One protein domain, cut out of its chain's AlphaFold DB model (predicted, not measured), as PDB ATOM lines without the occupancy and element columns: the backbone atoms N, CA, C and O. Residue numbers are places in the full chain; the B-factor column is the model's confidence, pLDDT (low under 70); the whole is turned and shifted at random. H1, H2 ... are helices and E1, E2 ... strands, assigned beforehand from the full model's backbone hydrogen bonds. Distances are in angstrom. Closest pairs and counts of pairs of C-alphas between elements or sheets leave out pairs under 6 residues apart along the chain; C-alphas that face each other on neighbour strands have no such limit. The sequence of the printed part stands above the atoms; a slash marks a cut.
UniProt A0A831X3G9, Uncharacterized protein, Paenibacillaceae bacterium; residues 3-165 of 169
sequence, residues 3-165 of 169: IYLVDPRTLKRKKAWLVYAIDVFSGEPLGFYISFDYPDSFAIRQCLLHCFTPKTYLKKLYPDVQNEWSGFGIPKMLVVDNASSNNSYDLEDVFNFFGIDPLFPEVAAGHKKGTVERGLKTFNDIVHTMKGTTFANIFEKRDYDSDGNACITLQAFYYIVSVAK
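This is residues 3 to 165 of the 169 residues of an uncharacterized protein of Paenibacillaceae bacterium (UniProt A0A831X3G9). A strongly twisted sheet of three strands, E1, E2 and E3, makes the core, with H1 over one face and H5 over the opposite face, while the long helix H4 only grazes it. At one end of the whole H3 and the small strand pair E4 and E5 form a separate unit, H2 lies off the sheet near H5, and at the other end residues 137 to 143 stick out. The printed part has 163 residues, with five named helices and five named strands in the order E1 E2 E3 H1 H2 E4 H3 E5 H4 H5. The sheet E1 E2 E3 is antiparallel, the pair E4 and E5 is parallel, and the class is mixed, helices and strands. The whole is compact, with a radius of gyration of the C-alphas of 16.4 A and spans of 45 by 39 by 29 A.

E1 is residues 3 to 6, beginning at C-alpha 3 (13.612, 1.980, -36.424). E2, residues 13 to 22, is 27.8 A long, and E3, residues 29 to 35, is 18.0 A. H1 is residues 41 to 52, 16.4 A, and H2 residues 56 to 61, 9.4 A. E4 is residues 77 to 79, H3 residues 89 to 98, 14.7 A, and E5 residues 101 to 103. H4, residues 110 to 128, is 25.1 A long with a kink of 27 degrees near residue 120. H5, residues 154 to 163, is 14.5 A long and ends at C-alpha 163 (23.596, -8.335, -45.812).

E1, E2 and E3 form a meander, each strand the antiparallel neighbour of the one before. In the hairpin E1 and E2, N 5 and O 14 are 2.9 A apart; in the hairpin E2 and E3, N 19 and O 33 are 2.9 A apart. H1 is on this sheet at a height of 7.0 A; its closest C-alphas to E3 are Cys 51 and Gly 31, 4.4 A. H5 is on the opposite face, with the C-alphas of Leu 5 and Leu 154 the closest to E1, 6.0 A. H4 grazes the sheet with residues 116 to 128; its closest C-alphas to E2 are Gly 119 and Ile 22, 6.8 A. H1 and H3 only just touch, with 3 pairs of C-alphas within 8 A, at a shallow tilt of 16 degrees, the same way. E4, H3 and E5 make a strand-helix-strand unit, two parallel strands with a helix between, its crossover right-handed; N 103 and O 78 are 2.8 A apart. Every O i to N i+4 pair is within hydrogen-bond range in H1, H4 and H5, against 1 of 2 in H2 and 5 of 6 in H3.

The two C-alphas farthest apart, those of Phe 97 and Asp 143, are 48.7 A apart. The printed part has no cut. The links H2 to E4 and H4 to H5 are long, with 15 and 25 residues. The mean pLDDT of the printed part is 75.7; residues 81 to 89, 104 to 150 and 164 to 165 are under 70.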
ATOM      1  N   ILE A   3      14.536   2.926 -35.770       74.62
ATOM      2  CA  ILE A   3      13.612   1.980 -36.424       74.62
ATOM      3  C   ILE A   3      12.713   1.314 -35.376       74.62
ATOM      4  O   ILE A   3      13.167   1.048 -34.267       74.62
ATOM      5  N   TYR A   4      11.446   1.037 -35.688       84.44
ATOM      6  CA  TYR A   4      10.595   0.206 -34.831       84.44
ATOM      7  C   TYR A   4      10.744  -1.266 -35.207       84.44
ATOM      8  O   TYR A   4      10.528  -1.649 -36.356       84.44
ATOM      9  N   LEU A   5      11.090  -2.098 -34.224       86.56
ATOM     10  CA  LEU A   5      11.216  -3.546 -34.384       86.56
ATOM     11  C   LEU A   5      10.277  -4.270 -33.423       86.56
ATOM     12  O   LEU A   5       9.940  -3.764 -32.351       86.56
ATOM     13  N   VAL A   6       9.889  -5.486 -33.790       87.00
ATOM     14  CA  VAL A   6       9.140  -6.393 -32.916       87.00
ATOM     15  C   VAL A   6      10.127  -7.107 -31.989       87.00
ATOM     16  O   VAL A   6      11.023  -7.816 -32.461       87.00
ATOM     17  N   ASP A   7       9.983  -6.934 -30.670       86.88
ATOM     18  CA  ASP A   7      10.759  -7.697 -29.686       86.88
ATOM     19  C   ASP A   7      10.240  -9.145 -29.665       86.88
ATOM     20  O   ASP A   7       9.097  -9.369 -29.257       86.88
ATOM     21  N   PRO A   8      11.050 -10.146 -30.058       82.25
ATOM     22  CA  PRO A   8      10.591 -11.530 -30.158       82.25
ATOM     23  C   PRO A   8      10.151 -12.128 -28.813       82.25
ATOM     24  O   PRO A   8       9.412 -13.104 -28.798       82.25
ATOM     25  N   ARG A   9      10.577 -11.550 -27.681       86.75
ATOM     26  CA  ARG A   9      10.245 -12.043 -26.334       86.75
ATOM     27  C   ARG A   9       8.883 -11.561 -25.852       86.75
ATOM     28  O   ARG A   9       8.242 -12.237 -25.058       86.75
ATOM     29  N   THR A  10       8.469 -10.371 -26.285       89.62
ATOM     30  CA  THR A  10       7.237  -9.723 -25.796       89.62
ATOM     31  C   THR A  10       6.190  -9.524 -26.883       89.62
ATOM     32  O   THR A  10       5.058  -9.170 -26.567       89.62
ATOM     33  N   LEU A  11       6.572  -9.713 -28.152       85.12
ATOM     34  CA  LEU A  11       5.795  -9.413 -29.357       85.12
ATOM     35  C   LEU A  11       5.367  -7.941 -29.475       85.12
ATOM     36  O   LEU A  11       4.583  -7.586 -30.353       85.12
ATOM     37  N   LYS A  12       5.902  -7.065 -28.617       88.38
ATOM     38  CA  LYS A  12       5.655  -5.627 -28.670       88.38
ATOM     39  C   LYS A  12       6.585  -4.969 -29.672       88.38
ATOM     40  O   LYS A  12       7.758  -5.326 -29.788       88.38
ATOM     41  N   ARG A  13       6.060  -3.951 -30.338       86.19
ATOM     42  CA  ARG A  13       6.837  -3.033 -31.162       86.19
ATOM     43  C   ARG A  13       7.556  -2.053 -30.249       86.19
ATOM     44  O   ARG A  13       6.966  -1.501 -29.321       86.19
ATOM     45  N   LYS A  14       8.851  -1.883 -30.474       87.75
ATOM     46  CA  LYS A  14       9.702  -0.992 -29.692       87.75
ATOM     47  C   LYS A  14      10.633  -0.246 -30.631       87.75
ATOM     48  O   LYS A  14      11.143  -0.822 -31.592       87.75
ATOM     49  N   LYS A  15      10.899   1.018 -30.305       84.88
ATOM     50  CA  LYS A  15      11.976   1.771 -30.941       84.88
ATOM     51  C   LYS A  15      13.304   1.076 -30.638       84.88
ATOM     52  O   LYS A  15      13.618   0.830 -29.475       84.88
ATOM     53  N   ALA A  16      14.049   0.760 -31.682       87.44
ATOM     54  CA  ALA A  16      15.392   0.229 -31.623       87.44
ATOM     55  C   ALA A  16      16.399   1.284 -32.086       87.44
ATOM     56  O   ALA A  16      16.122   2.120 -32.950       87.44
ATOM     57  N   TRP A  17      17.577   1.199 -31.492       85.25
ATOM     58  CA  TRP A  17      18.731   2.034 -31.740       85.25
ATOM     59  C   TRP A  17      19.833   1.182 -32.340       85.25
ATOM     60  O   TRP A  17      20.134   0.097 -31.840       85.25
ATOM     61  N   LEU A  18      20.448   1.696 -33.397       84.06
ATOM     62  CA  LEU A  18      21.643   1.111 -33.983       84.06
ATOM     63  C   LEU A  18      22.856   1.978 -33.662       84.06
ATOM     64  O   LEU A  18      22.877   3.166 -33.992       84.06
ATOM     65  N   VAL A  19      23.881   1.343 -33.101       85.38
ATOM     66  CA  VAL A  19      25.257   1.839 -33.097       85.38
ATOM     67  C   VAL A  19      26.000   1.102 -34.203       85.38
ATOM     68  O   VAL A  19      25.970  -0.125 -34.246       85.38
ATOM     69  N   TYR A  20      26.634   1.831 -35.113       85.06
ATOM     70  CA  TYR A  20      27.273   1.273 -36.303       85.06
ATOM     71  C   TYR A  20      28.658   1.885 -36.491       85.06
ATOM     72  O   TYR A  20      28.847   3.075 -36.241       85.06
ATOM     73  N   ALA A  21      29.611   1.072 -36.929       86.44
ATOM     74  CA  ALA A  21      30.989   1.463 -37.166       86.44
ATOM     75  C   ALA A  21      31.422   1.057 -38.576       86.44
ATOM     76  O   ALA A  21      31.186  -0.067 -39.028       86.44
ATOM     77  N   ILE A  22      32.100   1.982 -39.244       83.44
ATOM     78  CA  ILE A  22      32.569   1.852 -40.620       83.44
ATOM     79  C   ILE A  22      34.037   2.255 -40.688       83.44
ATOM     80  O   ILE A  22      34.457   3.202 -40.017       83.44
ATOM     81  N   ASP A  23      34.815   1.551 -41.500       84.25
ATOM     82  CA  ASP A  23      36.135   2.016 -41.884       84.25
ATOM     83  C   ASP A  23      35.992   3.167 -42.885       84.25
ATOM     84  O   ASP A  23      35.421   3.023 -43.963       84.25
ATOM     85  N   VAL A  24      36.521   4.330 -42.520       75.62
ATOM     86  CA  VAL A  24      36.394   5.567 -43.302       75.62
ATOM     87  C   VAL A  24      37.172   5.486 -44.620       75.62
ATOM     88  O   VAL A  24      36.795   6.154 -45.582       75.62
ATOM     89  N   PHE A  25      38.248   4.695 -44.673       77.88
ATOM     90  CA  PHE A  25      39.081   4.557 -45.868       77.88
ATOM     91  C   PHE A  25      38.429   3.663 -46.928       77.88
ATOM     92  O   PHE A  25      38.309   4.071 -48.080       77.88
ATOM     93  N   SER A  26      37.995   2.462 -46.542       76.69
ATOM     94  CA  SER A  26      37.407   1.477 -47.457       76.69
ATOM     95  C   SER A  26      35.887   1.584 -47.601       76.69
ATOM     96  O   SER A  26      35.323   1.054 -48.555       76.69
ATOM     97  N   GLY A  27      35.201   2.238 -46.659       75.19
ATOM     98  CA  GLY A  27      33.742   2.198 -46.559       75.19
ATOM     99  C   GLY A  27      33.206   0.850 -46.068       75.19
ATOM    100  O   GLY A  27      31.995   0.624 -46.093       75.19
ATOM    101  N   GLU A  28      34.069  -0.067 -45.622       79.62
ATOM    102  CA  GLU A  28      33.623  -1.354 -45.115       79.62
ATOM    103  C   GLU A  28      33.002  -1.228 -43.711       79.62
ATOM    104  O   GLU A  28      33.609  -0.618 -42.829       79.62
ATOM    105  N   PRO A  29      31.834  -1.840 -43.434       83.31
ATOM    106  CA  PRO A  29      31.384  -2.049 -42.066       83.31
ATOM    107  C   PRO A  29      32.435  -2.799 -41.255       83.31
ATOM    108  O   PRO A  29      32.918  -3.857 -41.669       83.31
ATOM    109  N   LEU A  30      32.706  -2.281 -40.062       88.56
ATOM    110  CA  LEU A  30      33.543  -2.941 -39.069       88.56
ATOM    111  C   LEU A  30      32.704  -3.622 -38.000       88.56
ATOM    112  O   LEU A  30      33.094  -4.673 -37.511       88.56
ATOM    113  N   GLY A  31      31.558  -3.067 -37.625       89.81
ATOM    114  CA  GLY A  31      30.770  -3.613 -36.530       89.81
ATOM    115  C   GLY A  31      29.494  -2.832 -36.300       89.81
ATOM    116  O   GLY A  31      29.298  -1.735 -36.820       89.81
ATOM    117  N   PHE A  32      28.606  -3.430 -35.524       89.75
ATOM    118  CA  PHE A  32      27.362  -2.805 -35.113       89.75
ATOM    119  C   PHE A  32      26.792  -3.461 -33.863       89.75
ATOM    120  O   PHE A  32      27.104  -4.614 -33.558       89.75
ATOM    121  N   TYR A  33      25.916  -2.729 -33.184       90.81
ATOM    122  CA  TYR A  33      25.128  -3.192 -32.055       90.81
ATOM    123  C   TYR A  33      23.712  -2.613 -32.127       90.81
ATOM    124  O   TYR A  33      23.536  -1.426 -32.405       90.81
ATOM    125  N   ILE A  34      22.704  -3.453 -31.883       89.31
ATOM    126  CA  ILE A  34      21.289  -3.066 -31.892       89.31
ATOM    127  C   ILE A  34      20.730  -3.229 -30.482       89.31
ATOM    128  O   ILE A  34      20.887  -4.288 -29.876       89.31
ATOM    129  N   SER A  35      20.037  -2.208 -29.985       88.00
ATOM    130  CA  SER A  35      19.385  -2.226 -28.673       88.00
ATOM    131  C   SER A  35      17.986  -1.630 -28.734       88.00
ATOM    132  O   SER A  35      17.699  -0.792 -29.582       88.00
ATOM    133  N   PHE A  36      17.114  -2.031 -27.811       89.06
ATOM    134  CA  PHE A  36      15.856  -1.319 -27.555       89.06
ATOM    135  C   PHE A  36      16.015  -0.174 -26.549       89.06
ATOM    136  O   PHE A  36      15.100   0.630 -26.387       89.06
ATOM    137  N   ASP A  37      17.163  -0.108 -25.881       87.06
ATOM    138  CA  ASP A  37      17.510   0.945 -24.935       87.06
ATOM    139  C   ASP A  37      18.301   2.043 -25.647       87.06
ATOM    140  O   ASP A  37      18.982   1.784 -26.646       87.06
ATOM    141  N   TYR A  38      18.180   3.276 -25.151       84.31
ATOM    142  CA  TYR A  38      18.902   4.420 -25.707       84.31
ATOM    143  C   TYR A  38      20.415   4.135 -25.711       84.31
ATOM    144  O   TYR A  38      20.922   3.617 -24.716       84.31
ATOM    145  N   PRO A  39      21.138   4.444 -26.803       81.44
ATOM    146  CA  PRO A  39      22.543   4.101 -26.919       81.44
ATOM    147  C   PRO A  39      23.359   4.894 -25.904       81.44
ATOM    148  O   PRO A  39      23.344   6.124 -25.876       81.44
ATOM    149  N   ASP A  40      24.095   4.157 -25.089       83.62
ATOM    150  CA  ASP A  40      24.996   4.648 -24.062       83.62
ATOM    151  C   ASP A  40      26.418   4.110 -24.304       83.62
ATOM    152  O   ASP A  40      26.739   3.534 -25.353       83.62
ATOM    153  N   SER A  41      27.292   4.291 -23.317       84.19
ATOM    154  CA  SER A  41      28.655   3.767 -23.355       84.19
ATOM    155  C   SER A  41      28.698   2.249 -23.524       84.19
ATOM    156  O   SER A  41      29.565   1.737 -24.236       84.19
ATOM    157  N   PHE A  42      27.741   1.515 -22.948       87.56
ATOM    158  CA  PHE A  42      27.634   0.072 -23.121       87.56
ATOM    159  C   PHE A  42      27.365  -0.293 -24.583       87.56
ATOM    160  O   PHE A  42      28.072  -1.136 -25.137       87.56
ATOM    161  N   ALA A  43      26.412   0.378 -25.234       88.38
ATOM    162  CA  ALA A  43      26.112   0.152 -26.647       88.38
ATOM    163  C   ALA A  43      27.331   0.411 -27.556       88.38
ATOM    164  O   ALA A  43      27.590  -0.358 -28.487       88.38
ATOM    165  N   ILE A  44      28.120   1.449 -27.255       87.56
ATOM    166  CA  ILE A  44      29.371   1.750 -27.970       87.56
ATOM    167  C   ILE A  44      30.402   0.636 -27.760       87.56
ATOM    168  O   ILE A  44      30.978   0.153 -28.735       87.56
ATOM    169  N   ARG A  45      30.601   0.161 -26.523       89.75
ATOM    170  CA  ARG A  45      31.527  -0.951 -26.238       89.75
ATOM    171  C   ARG A  45      31.128  -2.236 -26.954       89.75
ATOM    172  O   ARG A  45      31.996  -2.906 -27.502       89.75
ATOM    173  N   GLN A  46      29.839  -2.571 -26.992       93.12
ATOM    174  CA  GLN A  46      29.368  -3.745 -27.734       93.12
ATOM    175  C   GLN A  46      29.649  -3.615 -29.235       93.12
ATOM    176  O   GLN A  46      30.103  -4.571 -29.864       93.12
ATOM    177  N   CYS A  47      29.455  -2.420 -29.801       91.75
ATOM    178  CA  CYS A  47      29.831  -2.145 -31.185       91.75
ATOM    179  C   CYS A  47      31.345  -2.318 -31.403       91.75
ATOM    180  O   CYS A  47      31.745  -3.005 -32.339       91.75
ATOM    181  N   LEU A  48      32.189  -1.785 -30.511       91.94
ATOM    182  CA  LEU A  48      33.650  -1.932 -30.585       91.94
ATOM    183  C   LEU A  48      34.107  -3.390 -30.464       91.94
ATOM    184  O   LEU A  48      34.937  -3.836 -31.249       91.94
ATOM    185  N   LEU A  49      33.534  -4.166 -29.543       93.75
ATOM    186  CA  LEU A  49      33.809  -5.603 -29.443       93.75
ATOM    187  C   LEU A  49      33.469  -6.325 -30.751       93.75
ATOM    188  O   LEU A  49      34.236  -7.170 -31.223       93.75
ATOM    189  N   HIS A  50      32.348  -5.958 -31.373       93.88
ATOM    190  CA  HIS A  50      32.012  -6.474 -32.688       93.88
ATOM    191  C   HIS A  50      33.046  -6.028 -33.738       93.88
ATOM    192  O   HIS A  50      33.493  -6.862 -34.516       93.88
ATOM    193  N   CYS A  51      33.522  -4.778 -33.717       93.50
ATOM    194  CA  CYS A  51      34.610  -4.307 -34.586       93.50
ATOM    195  C   CYS A  51      35.886  -5.139 -34.459       93.50
ATOM    196  O   CYS A  51      36.483  -5.508 -35.469       93.50
ATOM    197  N   PHE A  52      36.295  -5.460 -33.233       94.50
ATOM    198  CA  PHE A  52      37.590  -6.090 -32.973       94.50
ATOM    199  C   PHE A  52      37.611  -7.569 -33.361       94.50
ATOM    200  O   PHE A  52      38.672  -8.126 -33.634       94.50
ATOM    201  N   THR A  53      36.446  -8.211 -33.392       93.94
ATOM    202  CA  THR A  53      36.323  -9.648 -33.637       93.94
ATOM    203  C   THR A  53      36.146  -9.961 -35.125       93.94
ATOM    204  O   THR A  53      35.526  -9.175 -35.838       93.94
ATOM    205  N   PRO A  54      36.663 -11.096 -35.633       92.50
ATOM    206  CA  PRO A  54      36.356 -11.569 -36.983       92.50
ATOM    207  C   PRO A  54      34.888 -11.997 -37.124       92.50
ATOM    208  O   PRO A  54      34.329 -12.652 -36.244       92.50
ATOM    209  N   LYS A  55      34.263 -11.694 -38.268       91.62
ATOM    210  CA  LYS A  55      32.828 -11.947 -38.530       91.62
ATOM    211  C   LYS A  55      32.600 -13.238 -39.313       91.62
ATOM    212  O   LYS A  55      31.639 -13.372 -40.068       91.62
ATOM    213  N   THR A  56      33.469 -14.224 -39.119       88.75
ATOM    214  CA  THR A  56      33.414 -15.519 -39.820       88.75
ATOM    215  C   THR A  56      32.095 -16.264 -39.581       88.75
ATOM    216  O   THR A  56      31.665 -17.070 -40.404       88.75
ATOM    217  N   TYR A  57      31.405 -15.957 -38.479       88.88
ATOM    218  CA  TYR A  57      30.098 -16.511 -38.149       88.88
ATOM    219  C   TYR A  57      28.963 -15.997 -39.054       88.88
ATOM    220  O   TYR A  57      27.993 -16.725 -39.256       88.88
ATOM    221  N   LEU A  58      29.068 -14.788 -39.624       88.19
ATOM    222  CA  LEU A  58      27.981 -14.181 -40.400       88.19
ATOM    223  C   LEU A  58      27.651 -14.999 -41.643       88.19
ATOM    224  O   LEU A  58      26.486 -15.296 -41.863       88.19
ATOM    225  N   LYS A  59      28.654 -15.445 -42.407       84.75
ATOM    226  CA  LYS A  59      28.430 -16.258 -43.614       84.75
ATOM    227  C   LYS A  59      27.782 -17.610 -43.299       84.75
ATOM    228  O   LYS A  59      26.985 -18.114 -44.084       84.75
ATOM    229  N   LYS A  60      28.098 -18.181 -42.130       87.44
ATOM    230  CA  LYS A  60      27.505 -19.438 -41.650       87.44
ATOM    231  C   LYS A  60      26.043 -19.263 -41.233       87.44
ATOM    232  O   LYS A  60      25.237 -20.149 -41.491       87.44
ATOM    233  N   LEU A  61      25.717 -18.158 -40.561       86.69
ATOM    234  CA  LEU A  61      24.347 -17.864 -40.127       86.69
ATOM    235  C   LEU A  61      23.477 -17.338 -41.273       86.69
ATOM    236  O   LEU A  61      22.282 -17.614 -41.312       86.69
ATOM    237  N   TYR A  62      24.083 -16.594 -42.195       87.25
ATOM    238  CA  TYR A  62      23.425 -15.822 -43.240       87.25
ATOM    239  C   TYR A  62      24.135 -16.066 -44.585       87.25
ATOM    240  O   TYR A  62      24.996 -15.280 -44.993       87.25
ATOM    241  N   PRO A  63      23.795 -17.160 -45.296       84.44
ATOM    242  CA  PRO A  63      24.444 -17.527 -46.559       84.44
ATOM    243  C   PRO A  63      24.382 -16.437 -47.641       84.44
ATOM    244  O   PRO A  63      25.300 -16.333 -48.460       84.44
ATOM    245  N   ASP A  64      23.348 -15.592 -47.589       82.75
ATOM    246  CA  ASP A  64      23.088 -14.496 -48.527       82.75
ATOM    247  C   ASP A  64      24.065 -13.316 -48.397       82.75
ATOM    248  O   ASP A  64      24.117 -12.468 -49.288       82.75
ATOM    249  N   VAL A  65      24.893 -13.275 -47.346       80.88
ATOM    250  CA  VAL A  65      25.994 -12.307 -47.218       80.88
ATOM    251  C   VAL A  65      27.006 -12.558 -48.343       80.88
ATOM    252  O   VAL A  65      27.822 -13.474 -48.246       80.88
ATOM    253  N   GLN A  66      26.943 -11.797 -49.441       71.38
ATOM    254  CA  GLN A  66      27.823 -12.009 -50.605       71.38
ATOM    255  C   GLN A  66      29.248 -11.515 -50.344       71.38
ATOM    256  O   GLN A  66      30.205 -12.236 -50.609       71.38
ATOM    257  N   ASN A  67      29.377 -10.312 -49.781       70.94
ATOM    258  CA  ASN A  67      30.662  -9.724 -49.418       70.94
ATOM    259  C   ASN A  67      30.994 -10.103 -47.980       70.94
ATOM    260  O   ASN A  67      30.269  -9.725 -47.055       70.94
ATOM    261  N   GLU A  68      32.087 -10.837 -47.781       74.00
ATOM    262  CA  GLU A  68      32.549 -11.143 -46.433       74.00
ATOM    263  C   GLU A  68      32.853  -9.851 -45.661       74.00
ATOM    264  O   GLU A  68      33.329  -8.840 -46.188       74.00
ATOM    265  N   TRP A  69      32.545  -9.875 -44.369       84.88
ATOM    266  CA  TRP A  69      32.959  -8.831 -43.442       84.88
ATOM    267  C   TRP A  69      34.432  -9.061 -43.085       84.88
ATOM    268  O   TRP A  69      34.756  -9.561 -42.009       84.88
ATOM    269  N   SER A  70      35.311  -8.738 -44.037       86.06
ATOM    270  CA  SER A  70      36.772  -8.834 -43.926       86.06
ATOM    271  C   SER A  70      37.359  -7.829 -42.940       86.06
ATOM    272  O   SER A  70      38.370  -8.118 -42.306       86.06
ATOM    273  N   GLY A  71      36.721  -6.666 -42.782       86.81
ATOM    274  CA  GLY A  71      37.118  -5.647 -41.818       86.81
ATOM    275  C   GLY A  71      36.934  -6.084 -40.358       86.81
ATOM    276  O   GLY A  71      35.817  -6.281 -39.866       86.81
ATOM    277  N   PHE A  72      38.041  -6.193 -39.630       93.06
ATOM    278  CA  PHE A  72      38.056  -6.309 -38.175       93.06
ATOM    279  C   PHE A  72      39.386  -5.816 -37.603       93.06
ATOM    280  O   PHE A  72      40.396  -5.754 -38.302       93.06
ATOM    281  N   GLY A  73      39.382  -5.495 -36.314       91.69
ATOM    282  CA  GLY A  73      40.581  -5.114 -35.576       91.69
ATOM    283  C   GLY A  73      40.388  -3.858 -34.742       91.69
ATOM    284  O   GLY A  73      39.311  -3.261 -34.716       91.69
ATOM    285  N   ILE A  74      41.449  -3.487 -34.032       92.31
ATOM    286  CA  ILE A  74      41.469  -2.316 -33.161       92.31
ATOM    287  C   ILE A  74      41.758  -1.080 -34.026       92.31
ATOM    288  O   ILE A  74      42.807  -1.030 -34.675       92.31
ATOM    289  N   PRO A  75      40.855  -0.086 -34.073       88.44
ATOM    290  CA  PRO A  75      41.091   1.129 -34.827       88.44
ATOM    291  C   PRO A  75      42.144   1.979 -34.120       88.44
ATOM    292  O   PRO A  75      42.100   2.151 -32.908       88.44
ATOM    293  N   LYS A  76      43.050   2.590 -34.886       86.06
ATOM    294  CA  LYS A  76      43.976   3.582 -34.325       86.06
ATOM    295  C   LYS A  76      43.252   4.858 -33.896       86.06
ATOM    296  O   LYS A  76      43.612   5.463 -32.901       86.06
ATOM    297  N   MET A  77      42.247   5.275 -34.665       84.69
ATOM    298  CA  MET A  77      41.474   6.488 -34.417       84.69
ATOM    299  C   MET A  77      39.987   6.164 -34.477       84.69
ATOM    300  O   MET A  77      39.537   5.536 -35.436       84.69
ATOM    301  N   LEU A  78      39.228   6.623 -33.486       86.00
ATOM    302  CA  LEU A  78      37.779   6.454 -33.432       86.00
ATOM    303  C   LEU A  78      37.095   7.818 -33.482       86.00
ATOM    304  O   LEU A  78      37.367   8.678 -32.652       86.00
ATOM    305  N   VAL A  79      36.186   8.008 -34.438       79.81
ATOM    306  CA  VAL A  79      35.309   9.186 -34.493       79.81
ATOM    307  C   VAL A  79      33.936   8.773 -33.985       79.81
ATOM    308  O   VAL A  79      33.336   7.849 -34.533       79.81
ATOM    309  N   VAL A  80      33.431   9.456 -32.960       74.25
ATOM    310  CA  VAL A  80      32.095   9.208 -32.402       74.25
ATOM    311  C   VAL A  80      31.209  10.415 -32.696       74.25
ATOM    312  O   VAL A  80      31.540  11.537 -32.328       74.25
ATOM    313  N   ASP A  81      30.082  10.185 -33.370       65.94
ATOM    314  CA  ASP A  81      29.152  11.238 -33.821       65.94
ATOM    315  C   ASP A  81      28.313  11.846 -32.671       65.94
ATOM    316  O   ASP A  81      27.615  12.840 -32.844       65.94
ATOM    317  N   ASN A  82      28.382  11.276 -31.462       60.22
ATOM    318  CA  ASN A  82      27.505  11.635 -30.349       60.22
ATOM    319  C   ASN A  82      28.305  12.137 -29.134       60.22
ATOM    320  O   ASN A  82      28.735  11.363 -28.280       60.22
ATOM    321  N   ALA A  83      28.490  13.457 -29.051       50.22
ATOM    322  CA  ALA A  83      29.246  14.114 -27.979       50.22
ATOM    323  C   ALA A  83      28.625  13.931 -26.575       50.22
ATOM    324  O   ALA A  83      29.328  14.015 -25.573       50.22
ATOM    325  N   SER A  84      27.317  13.662 -26.478       49.91
ATOM    326  CA  SER A  84      26.592  13.582 -25.199       49.91
ATOM    327  C   SER A  84      26.762  12.251 -24.457       49.91
ATOM    328  O   SER A  84      26.708  12.232 -23.231       49.91
ATOM    329  N   SER A  85      27.016  11.146 -25.165       53.25
ATOM    330  CA  SER A  85      27.276   9.819 -24.576       53.25
ATOM    331  C   SER A  85      28.755   9.581 -24.247       53.25
ATOM    332  O   SER A  85      29.134   8.479 -23.861       53.25
ATOM    333  N   ASN A  86      29.600  10.593 -24.449       54.31
ATOM    334  CA  ASN A  86      31.040  10.414 -24.559       54.31
ATOM    335  C   ASN A  86      31.821  10.675 -23.255       54.31
ATOM    336  O   ASN A  86      32.982  10.302 -23.157       54.31
ATOM    337  N   ASN A  87      31.180  11.248 -22.232       54.59
ATOM    338  CA  ASN A  87      31.797  11.513 -20.924       54.59
ATOM    339  C   ASN A  87      31.647  10.343 -19.931       54.59
ATOM    340  O   ASN A  87      31.508  10.555 -18.728       54.59
ATOM    341  N   SER A  88      31.625   9.098 -20.410       63.97
ATOM    342  CA  SER A  88      31.635   7.939 -19.513       63.97
ATOM    343  C   SER A  88      33.068   7.463 -19.282       63.97
ATOM    344  O   SER A  88      33.727   7.076 -20.249       63.97
ATOM    345  N   TYR A  89      33.498   7.397 -18.020       60.81
ATOM    346  CA  TYR A  89      34.784   6.817 -17.605       60.81
ATOM    347  C   TYR A  89      35.078   5.463 -18.283       60.81
ATOM    348  O   TYR A  89      36.184   5.227 -18.754       60.81
ATOM    349  N   ASP A  90      34.055   4.621 -18.459       72.69
ATOM    350  CA  ASP A  90      34.196   3.306 -19.093       72.69
ATOM    351  C   ASP A  90      34.741   3.319 -20.536       72.69
ATOM    352  O   ASP A  90      35.268   2.307 -20.996       72.69
ATOM    353  N   LEU A  91      34.533   4.394 -21.307       79.62
ATOM    354  CA  LEU A  91      35.028   4.469 -22.689       79.62
ATOM    355  C   LEU A  91      36.488   4.909 -22.733       79.62
ATOM    356  O   LEU A  91      37.244   4.389 -23.551       79.62
ATOM    357  N   GLU A  92      36.891   5.804 -21.831       83.19
ATOM    358  CA  GLU A  92      38.287   6.227 -21.696       83.19
ATOM    359  C   GLU A  92      39.188   5.038 -21.354       83.19
ATOM    360  O   GLU A  92      40.234   4.870 -21.977       83.19
ATOM    361  N   ASP A  93      38.752   4.155 -20.454       86.38
ATOM    362  CA  ASP A  93      39.499   2.941 -20.109       86.38
ATOM    363  C   ASP A  93      39.691   2.013 -21.312       86.38
ATOM    364  O   ASP A  93      40.784   1.489 -21.529       86.38
ATOM    365  N   VAL A  94      38.654   1.837 -22.138       86.31
ATOM    366  CA  VAL A  94      38.749   1.047 -23.377       86.31
ATOM    367  C   VAL A  94      39.740   1.691 -24.343       86.31
ATOM    368  O   VAL A  94      40.577   0.993 -24.916       86.31
ATOM    369  N   PHE A  95      39.677   3.011 -24.520       88.06
ATOM    370  CA  PHE A  95      40.583   3.723 -25.418       88.06
ATOM    371  C   PHE A  95      42.034   3.623 -24.954       88.06
ATOM    372  O   PHE A  95      42.903   3.264 -25.746       88.06
ATOM    373  N   ASN A  96      42.280   3.826 -23.662       89.00
ATOM    374  CA  ASN A  96      43.604   3.710 -23.062       89.00
ATOM    375  C   ASN A  96      44.151   2.281 -23.155       89.00
ATOM    376  O   ASN A  96      45.308   2.086 -23.519       89.00
ATOM    377  N   PHE A  97      43.322   1.275 -22.865       90.94
ATOM    378  CA  PHE A  97      43.739  -0.126 -22.880       90.94
ATOM    379  C   PHE A  97      44.126  -0.606 -24.284       90.94
ATOM    380  O   PHE A  97      45.108  -1.327 -24.447       90.94
ATOM    381  N   PHE A  98      43.362  -0.205 -25.303       90.69
ATOM    382  CA  PHE A  98      43.587  -0.630 -26.686       90.69
ATOM    383  C   PHE A  98      44.446   0.346 -27.506       90.69
ATOM    384  O   PHE A  98      44.730   0.059 -28.668       90.69
ATOM    385  N   GLY A  99      44.877   1.472 -26.926       91.19
ATOM    386  CA  GLY A  99      45.654   2.498 -27.628       91.19
ATOM    387  C   GLY A  99      44.874   3.162 -28.767       91.19
ATOM    388  O   GLY A  99      45.421   3.377 -29.847       91.19
ATOM    389  N   ILE A 100      43.583   3.418 -28.546       90.19
ATOM    390  CA  ILE A 100      42.684   4.057 -29.511       90.19
ATOM    391  C   ILE A 100      42.699   5.560 -29.250       90.19
ATOM    392  O   ILE A 100      42.398   5.985 -28.140       90.19
ATOM    393  N   ASP A 101      42.966   6.359 -30.277       85.38
ATOM    394  CA  ASP A 101      42.885   7.815 -30.206       85.38
ATOM    395  C   ASP A 101      41.443   8.269 -30.513       85.38
ATOM    396  O   ASP A 101      41.022   8.236 -31.681       85.38
ATOM    397  N   PRO A 102      40.639   8.692 -29.519       80.81
ATOM    398  CA  PRO A 102      39.324   9.230 -29.810       80.81
ATOM    399  C   PRO A 102      39.469  10.619 -30.440       80.81
ATOM    400  O   PRO A 102      40.086  11.528 -29.884       80.81
ATOM    401  N   LEU A 103      38.880  10.800 -31.618       73.56
ATOM    402  CA  LEU A 103      38.731  12.106 -32.234       73.56
ATOM    403  C   LEU A 103      37.318  12.607 -31.956       73.56
ATOM    404  O   LEU A 103      36.346  12.085 -32.503       73.56
ATOM    405  N   PHE A 104      37.234  13.668 -31.163       69.25
ATOM    406  CA  PHE A 104      36.027  14.471 -31.017       69.25
ATOM    407  C   PHE A 104      36.115  15.599 -32.035       69.25
ATOM    408  O   PHE A 104      36.859  16.555 -31.808       69.25
ATOM    409  N   PRO A 105      35.470  15.483 -33.210       57.56
ATOM    410  CA  PRO A 105      35.526  16.556 -34.179       57.56
ATOM    411  C   PRO A 105      34.863  17.790 -33.565       57.56
ATOM    412  O   PRO A 105      33.642  17.852 -33.430       57.56
ATOM    413  N   GLU A 106      35.667  18.798 -33.220       52.03
ATOM    414  CA  GLU A 106      35.161  20.162 -33.135       52.03
ATOM    415  C   GLU A 106      34.496  20.505 -34.474       52.03
ATOM    416  O   GLU A 106      34.875  19.987 -35.532       52.03
ATOM    417  N   VAL A 107      33.501  21.393 -34.429       49.78
ATOM    418  CA  VAL A 107      32.617  21.791 -35.544       49.78
ATOM    419  C   VAL A 107      33.373  22.130 -36.856       49.78
ATOM    420  O   VAL A 107      32.772  22.130 -37.928       49.78
ATOM    421  N   ALA A 108      34.693  22.346 -36.808       40.34
ATOM    422  CA  ALA A 108      35.573  22.719 -37.913       40.34
ATOM    423  C   ALA A 108      36.242  21.568 -38.715       40.34
ATOM    424  O   ALA A 108      36.855  21.842 -39.747       40.34
ATOM    425  N   ALA A 109      36.141  20.287 -38.331       49.78
ATOM    426  CA  ALA A 109      36.785  19.181 -39.073       49.78
ATOM    427  C   ALA A 109      35.952  18.678 -40.280       49.78
ATOM    428  O   ALA A 109      35.653  17.485 -40.405       49.78
ATOM    429  N   GLY A 110      35.570  19.588 -41.185       52.22
ATOM    430  CA  GLY A 110      34.576  19.355 -42.246       52.22
ATOM    431  C   GLY A 110      34.844  18.152 -43.163       52.22
ATOM    432  O   GLY A 110      33.915  17.424 -43.509       52.22
ATOM    433  N   HIS A 111      36.104  17.868 -43.511       56.97
ATOM    434  CA  HIS A 111      36.430  16.747 -44.406       56.97
ATOM    435  C   HIS A 111      36.230  15.366 -43.763       56.97
ATOM    436  O   HIS A 111      35.710  14.460 -44.417       56.97
ATOM    437  N   LYS A 112      36.610  15.194 -42.487       57.16
ATOM    438  CA  LYS A 112      36.428  13.923 -41.761       57.16
ATOM    439  C   LYS A 112      34.954  13.681 -41.446       57.16
ATOM    440  O   LYS A 112      34.469  12.569 -41.642       57.16
ATOM    441  N   LYS A 113      34.244  14.744 -41.050       58.09
ATOM    442  CA  LYS A 113      32.798  14.714 -40.827       58.09
ATOM    443  C   LYS A 113      32.052  14.278 -42.091       58.09
ATOM    444  O   LYS A 113      31.273  13.340 -42.029       58.09
ATOM    445  N   GLY A 114      32.399  14.838 -43.252       60.72
ATOM    446  CA  GLY A 114      31.758  14.484 -44.521       60.72
ATOM    447  C   GLY A 114      31.918  13.013 -44.930       60.72
ATOM    448  O   GLY A 114      31.010  12.455 -45.538       60.72
ATOM    449  N   THR A 115      33.038  12.349 -44.622       62.34
ATOM    450  CA  THR A 115      33.199  10.914 -44.942       62.34
ATOM    451  C   THR A 115      32.420  10.016 -43.984       62.34
ATOM    452  O   THR A 115      31.788   9.062 -44.434       62.34
ATOM    453  N   VAL A 116      32.403  10.353 -42.692       60.72
ATOM    454  CA  VAL A 116      31.571   9.663 -41.691       60.72
ATOM    455  C   VAL A 116      30.086   9.831 -42.025       60.72
ATOM    456  O   VAL A 116      29.355   8.846 -42.085       60.72
ATOM    457  N   GLU A 117      29.660  11.054 -42.350       64.75
ATOM    458  CA  GLU A 117      28.297  11.367 -42.790       64.75
ATOM    459  C   GLU A 117      27.912  10.582 -44.049       64.75
ATOM    460  O   GLU A 117      26.803  10.064 -44.111       64.75
ATOM    461  N   ARG A 118      28.815  10.422 -45.031       66.38
ATOM    462  CA  ARG A 118      28.549   9.599 -46.227       66.38
ATOM    463  C   ARG A 118      28.344   8.123 -45.889       66.38
ATOM    464  O   ARG A 118      27.377   7.538 -46.365       66.38
ATOM    465  N   GLY A 119      29.215   7.535 -45.067       63.50
ATOM    466  CA  GLY A 119      29.095   6.132 -44.659       63.50
ATOM    467  C   GLY A 119      27.800   5.854 -43.891       63.50
ATOM    468  O   GLY A 119      27.077   4.905 -44.197       63.50
ATOM    469  N   LEU A 120      27.466   6.733 -42.942       64.56
ATOM    470  CA  LEU A 120      26.210   6.666 -42.193       64.56
ATOM    471  C   LEU A 120      24.993   6.931 -43.085       64.56
ATOM    472  O   LEU A 120      23.965   6.286 -42.904       64.56
ATOM    473  N   LYS A 121      25.100   7.833 -44.069       66.19
ATOM    474  CA  LYS A 121      24.029   8.121 -45.028       66.19
ATOM    475  C   LYS A 121      23.694   6.905 -45.885       66.19
ATOM    476  O   LYS A 121      22.522   6.575 -45.969       66.19
ATOM    477  N   THR A 122      24.680   6.209 -46.456       64.56
ATOM    478  CA  THR A 122      24.429   4.984 -47.243       64.56
ATOM    479  C   THR A 122      23.648   3.953 -46.432       64.56
ATOM    480  O   THR A 122      22.700   3.345 -46.923       64.56
ATOM    481  N   PHE A 123      24.009   3.787 -45.160       66.50
ATOM    482  CA  PHE A 123      23.323   2.852 -44.282       66.50
ATOM    483  C   PHE A 123      21.917   3.335 -43.880       66.50
ATOM    484  O   PHE A 123      20.961   2.560 -43.923       66.50
ATOM    485  N   ASN A 124      21.770   4.619 -43.542       68.25
ATOM    486  CA  ASN A 124      20.467   5.231 -43.272       68.25
ATOM    487  C   ASN A 124      19.537   5.106 -44.486       68.25
ATOM    488  O   ASN A 124      18.378   4.759 -44.305       68.25
ATOM    489  N   ASP A 125      20.036   5.324 -45.705       67.62
ATOM    490  CA  ASP A 125      19.269   5.191 -46.946       67.62
ATOM    491  C   ASP A 125      18.729   3.753 -47.095       67.62
ATOM    492  O   ASP A 125      17.549   3.573 -47.385       67.62
ATOM    493  N   ILE A 126      19.539   2.726 -46.794       66.81
ATOM    494  CA  ILE A 126      19.101   1.317 -46.784       66.81
ATOM    495  C   ILE A 126      18.015   1.087 -45.726       66.81
ATOM    496  O   ILE A 126      16.981   0.488 -46.021       66.81
ATOM    497  N   VAL A 127      18.197   1.583 -44.503       66.50
ATOM    498  CA  VAL A 127      17.197   1.437 -43.431       66.50
ATOM    499  C   VAL A 127      15.909   2.189 -43.733       66.50
ATOM    500  O   VAL A 127      14.829   1.670 -43.457       66.50
ATOM    501  N   HIS A 128      15.993   3.330 -44.408       67.38
ATOM    502  CA  HIS A 128      14.839   4.081 -44.883       67.38
ATOM    503  C   HIS A 128      14.051   3.372 -45.997       67.38
ATOM    504  O   HIS A 128      12.906   3.739 -46.247       67.38
ATOM    505  N   THR A 129      14.584   2.309 -46.612       63.66
ATOM    506  CA  THR A 129      13.796   1.436 -47.506       63.66
ATOM    507  C   THR A 129      12.984   0.361 -46.767       63.66
ATOM    508  O   THR A 129      12.159  -0.320 -47.380       63.66
ATOM    509  N   MET A 130      13.183   0.183 -45.454       67.94
ATOM    510  CA  MET A 130      12.576  -0.907 -44.682       67.94
ATOM    511  C   MET A 130      11.234  -0.518 -44.050       67.94
ATOM    512  O   MET A 130      11.042   0.597 -43.564       67.94
ATOM    513  N   LYS A 131      10.303  -1.481 -43.969       58.44
ATOM    514  CA  LYS A 131       9.033  -1.304 -43.244       58.44
ATOM    515  C   LYS A 131       9.287  -1.115 -41.740       58.44
ATOM    516  O   LYS A 131       9.954  -1.945 -41.130       58.44
ATOM    517  N   GLY A 132       8.740  -0.048 -41.150       56.34
ATOM    518  CA  GLY A 132       8.938   0.318 -39.736       56.34
ATOM    519  C   GLY A 132      10.057   1.339 -39.477       56.34
ATOM    520  O   GLY A 132      10.299   1.702 -38.323       56.34
ATOM    521  N   THR A 133      10.733   1.833 -40.524       61.84
ATOM    522  CA  THR A 133      11.659   2.972 -40.406       61.84
ATOM    523  C   THR A 133      10.919   4.236 -39.972       61.84
ATOM    524  O   THR A 133       9.814   4.509 -40.434       61.84
ATOM    525  N   THR A 134      11.550   5.063 -39.139       54.16
ATOM    526  CA  THR A 134      11.067   6.431 -38.921       54.16
ATOM    527  C   THR A 134      11.746   7.347 -39.932       54.16
ATOM    528  O   THR A 134      12.960   7.536 -39.869       54.16
ATOM    529  N   PHE A 135      10.995   7.894 -40.887       52.81
ATOM    530  CA  PHE A 135      11.531   8.888 -41.819       52.81
ATOM    531  C   PHE A 135      11.907  10.171 -41.060       52.81
ATOM    532  O   PHE A 135      11.179  10.629 -40.170       52.81
ATOM    533  N   ALA A 136      13.060  10.754 -41.400       45.28
ATOM    534  CA  ALA A 136      13.509  12.024 -40.823       45.28
ATOM    535  C   ALA A 136      12.651  13.213 -41.303       45.28
ATOM    536  O   ALA A 136      12.579  14.243 -40.633       45.28
ATOM    537  N   ASN A 137      11.968  13.065 -42.444       43.53
ATOM    538  CA  ASN A 137      11.197  14.118 -43.087       43.53
ATOM    539  C   ASN A 137       9.789  14.266 -42.475       43.53
ATOM    540  O   ASN A 137       8.987  13.333 -42.469       43.53
ATOM    541  N   ILE A 138       9.469  15.473 -41.999       40.94
ATOM    542  CA  ILE A 138       8.157  15.852 -41.441       40.94
ATOM    543  C   ILE A 138       7.022  15.665 -42.464       40.94
ATOM    544  O   ILE A 138       5.895  15.377 -42.063       40.94
ATOM    545  N   PHE A 139       7.302  15.784 -43.767       44.09
ATOM    546  CA  PHE A 139       6.300  15.620 -44.824       44.09
ATOM    547  C   PHE A 139       5.960  14.147 -45.119       44.09
ATOM    548  O   PHE A 139       4.803  13.848 -45.388       44.09
ATOM    549  N   GLU A 140       6.914  13.220 -44.981       47.62
ATOM    550  CA  GLU A 140       6.681  11.764 -45.112       47.62
ATOM    551  C   GLU A 140       6.069  11.157 -43.839       47.62
ATOM    552  O   GLU A 140       5.383  10.137 -43.877       47.62
ATOM    553  N   LYS A 141       6.271  11.820 -42.695       48.31
ATOM    554  CA  LYS A 141       5.758  11.418 -41.378       48.31
ATOM    555  C   LYS A 141       4.242  11.527 -41.209       48.31
ATOM    556  O   LYS A 141       3.728  10.944 -40.259       48.31
ATOM    557  N   ARG A 142       3.530  12.303 -42.036       48.47
ATOM    558  CA  ARG A 142       2.110  12.616 -41.773       48.47
ATOM    559  C   ARG A 142       1.159  11.442 -42.027       48.47
ATOM    560  O   ARG A 142       0.180  11.352 -41.299       48.47
ATOM    561  N   ASP A 143       1.493  10.536 -42.952       52.31
ATOM    562  CA  ASP A 143       0.621   9.406 -43.332       52.31
ATOM    563  C   ASP A 143       1.242   8.010 -43.099       52.31
ATOM    564  O   ASP A 143       0.584   6.995 -43.327       52.31
ATOM    565  N   TYR A 144       2.497   7.915 -42.633       53.94
ATOM    566  CA  TYR A 144       3.165   6.625 -42.416       53.94
ATOM    567  C   TYR A 144       3.121   6.177 -40.948       53.94
ATOM    568  O   TYR A 144       3.915   6.624 -40.115       53.94
ATOM    569  N   ASP A 145       2.229   5.231 -40.639       58.47
ATOM    570  CA  ASP A 145       2.190   4.557 -39.338       58.47
ATOM    571  C   ASP A 145       3.403   3.623 -39.176       58.47
ATOM    572  O   ASP A 145       3.386   2.455 -39.576       58.47
ATOM    573  N   SER A 146       4.494   4.163 -38.628       58.56
ATOM    574  CA  SER A 146       5.738   3.412 -38.410       58.56
ATOM    575  C   SER A 146       5.549   2.272 -37.407       58.56
ATOM    576  O   SER A 146       6.197   1.237 -37.547       58.56
ATOM    577  N   ASP A 147       4.653   2.436 -36.426       57.44
ATOM    578  CA  ASP A 147       4.325   1.377 -35.474       57.44
ATOM    579  C   ASP A 147       3.452   0.314 -36.152       57.44
ATOM    580  O   ASP A 147       3.839  -0.849 -36.211       57.44
ATOM    581  N   GLY A 148       2.343   0.702 -36.784       58.38
ATOM    582  CA  GLY A 148       1.448  -0.183 -37.544       58.38
ATOM    583  C   GLY A 148       2.149  -1.064 -38.572       58.38
ATOM    584  O   GLY A 148       1.793  -2.235 -38.724       58.38
ATOM    585  N   ASN A 149       3.180  -0.523 -39.225       61.06
ATOM    586  CA  ASN A 149       3.961  -1.210 -40.251       61.06
ATOM    587  C   ASN A 149       5.210  -1.934 -39.725       61.06
ATOM    588  O   ASN A 149       5.873  -2.622 -40.505       61.06
ATOM    589  N   ALA A 150       5.545  -1.814 -38.435       66.12
ATOM    590  CA  ALA A 150       6.661  -2.539 -37.843       66.12
ATOM    591  C   ALA A 150       6.353  -4.043 -37.809       66.12
ATOM    592  O   ALA A 150       5.587  -4.539 -36.978       66.12
ATOM    593  N   CYS A 151       6.966  -4.770 -38.741       75.00
ATOM    594  CA  CYS A 151       6.843  -6.221 -38.887       75.00
ATOM    595  C   CYS A 151       8.198  -6.944 -38.851       75.00
ATOM    596  O   CYS A 151       8.251  -8.164 -38.985       75.00
ATOM    597  N   ILE A 152       9.299  -6.201 -38.696       81.00
ATOM    598  CA  ILE A 152      10.658  -6.744 -38.685       81.00
ATOM    599  C   ILE A 152      11.034  -7.087 -37.242       81.00
ATOM    600  O   ILE A 152      10.971  -6.241 -36.350       81.00
ATOM    601  N   THR A 153      11.413  -8.341 -36.993       85.81
ATOM    602  CA  THR A 153      11.936  -8.765 -35.686       85.81
ATOM    603  C   THR A 153      13.381  -8.308 -35.508       85.81
ATOM    604  O   THR A 153      14.094  -8.089 -36.486       85.81
ATOM    605  N   LEU A 154      13.861  -8.234 -34.262       84.31
ATOM    606  CA  LEU A 154      15.273  -7.932 -33.986       84.31
ATOM    607  C   LEU A 154      16.243  -8.852 -34.756       84.31
ATOM    608  O   LEU A 154      17.238  -8.385 -35.303       84.31
ATOM    609  N   GLN A 155      15.929 -10.148 -34.840       84.62
ATOM    610  CA  GLN A 155      16.744 -11.128 -35.561       84.62
ATOM    611  C   GLN A 155      16.732 -10.887 -37.076       84.62
ATOM    612  O   GLN A 155      17.784 -10.932 -37.712       84.62
ATOM    613  N   ALA A 156      15.563 -10.592 -37.651       85.19
ATOM    614  CA  ALA A 156      15.458 -10.249 -39.066       85.19
ATOM    615  C   ALA A 156      16.216  -8.952 -39.379       85.19
ATOM    616  O   ALA A 156      16.911  -8.877 -40.385       85.19
ATOM    617  N   PHE A 157      16.153  -7.957 -38.494       86.25
ATOM    618  CA  PHE A 157      16.913  -6.725 -38.666       86.25
ATOM    619  C   PHE A 157      18.422  -6.979 -38.612       86.25
ATOM    620  O   PHE A 157      19.143  -6.502 -39.481       86.25
ATOM    621  N   TYR A 158      18.899  -7.801 -37.672       87.25
ATOM    622  CA  TYR A 158      20.308  -8.201 -37.603       87.25
ATOM    623  C   TYR A 158      20.791  -8.852 -38.909       87.25
ATOM    624  O   TYR A 158      21.865  -8.516 -39.413       87.25
ATOM    625  N   TYR A 159      19.984  -9.753 -39.478       85.56
ATOM    626  CA  TYR A 159      20.240 -10.340 -40.792       85.56
ATOM    627  C   TYR A 159      20.348  -9.262 -41.878       85.56
ATOM    628  O   TYR A 159      21.340  -9.219 -42.604       85.56
ATOM    629  N   ILE A 160      19.379  -8.346 -41.944       82.88
ATOM    630  CA  ILE A 160      19.360  -7.292 -42.960       82.88
ATOM    631  C   ILE A 160      20.602  -6.395 -42.857       82.88
ATOM    632  O   ILE A 160      21.254  -6.148 -43.868       82.88
ATOM    633  N   VAL A 161      20.977  -5.959 -41.649       81.88
ATOM    634  CA  VAL A 161      22.202  -5.167 -41.423       81.88
ATOM    635  C   VAL A 161      23.446  -5.931 -41.887       81.88
ATOM    636  O   VAL A 161      24.349  -5.338 -42.474       81.88
ATOM    637  N   SER A 162      23.480  -7.248 -41.678       82.69
ATOM    638  CA  SER A 162      24.607  -8.100 -42.080       82.69
ATOM    639  C   SER A 162      24.749  -8.219 -43.605       82.69
ATOM    640  O   SER A 162      25.869  -8.293 -44.112       82.69
ATOM    641  N   VAL A 163      23.631  -8.216 -44.341       77.56
ATOM    642  CA  VAL A 163      23.596  -8.335 -45.812       77.56
ATOM    643  C   VAL A 163      23.748  -6.981 -46.517       77.56
ATOM    644  O   VAL A 163      24.285  -6.929 -47.618       77.56
ATOM    645  N   ALA A 164      23.368  -5.872 -45.876       69.75
ATOM    646  CA  ALA A 164      23.330  -4.514 -46.439       69.75
ATOM    647  C   ALA A 164      24.666  -3.942 -46.988       69.75
ATOM    648  O   ALA A 164      24.690  -2.819 -47.483       69.75
ATOM    649  N   LYS A 165      25.777  -4.693 -46.969       61.38
ATOM    650  CA  LYS A 165      27.070  -4.314 -47.580       61.38
ATOM    651  C   LYS A 165      27.142  -4.574 -49.097       61.38
ATOM    652  O   LYS A 165      28.137  -4.257 -49.742       61.38
TER     653      LYS A 165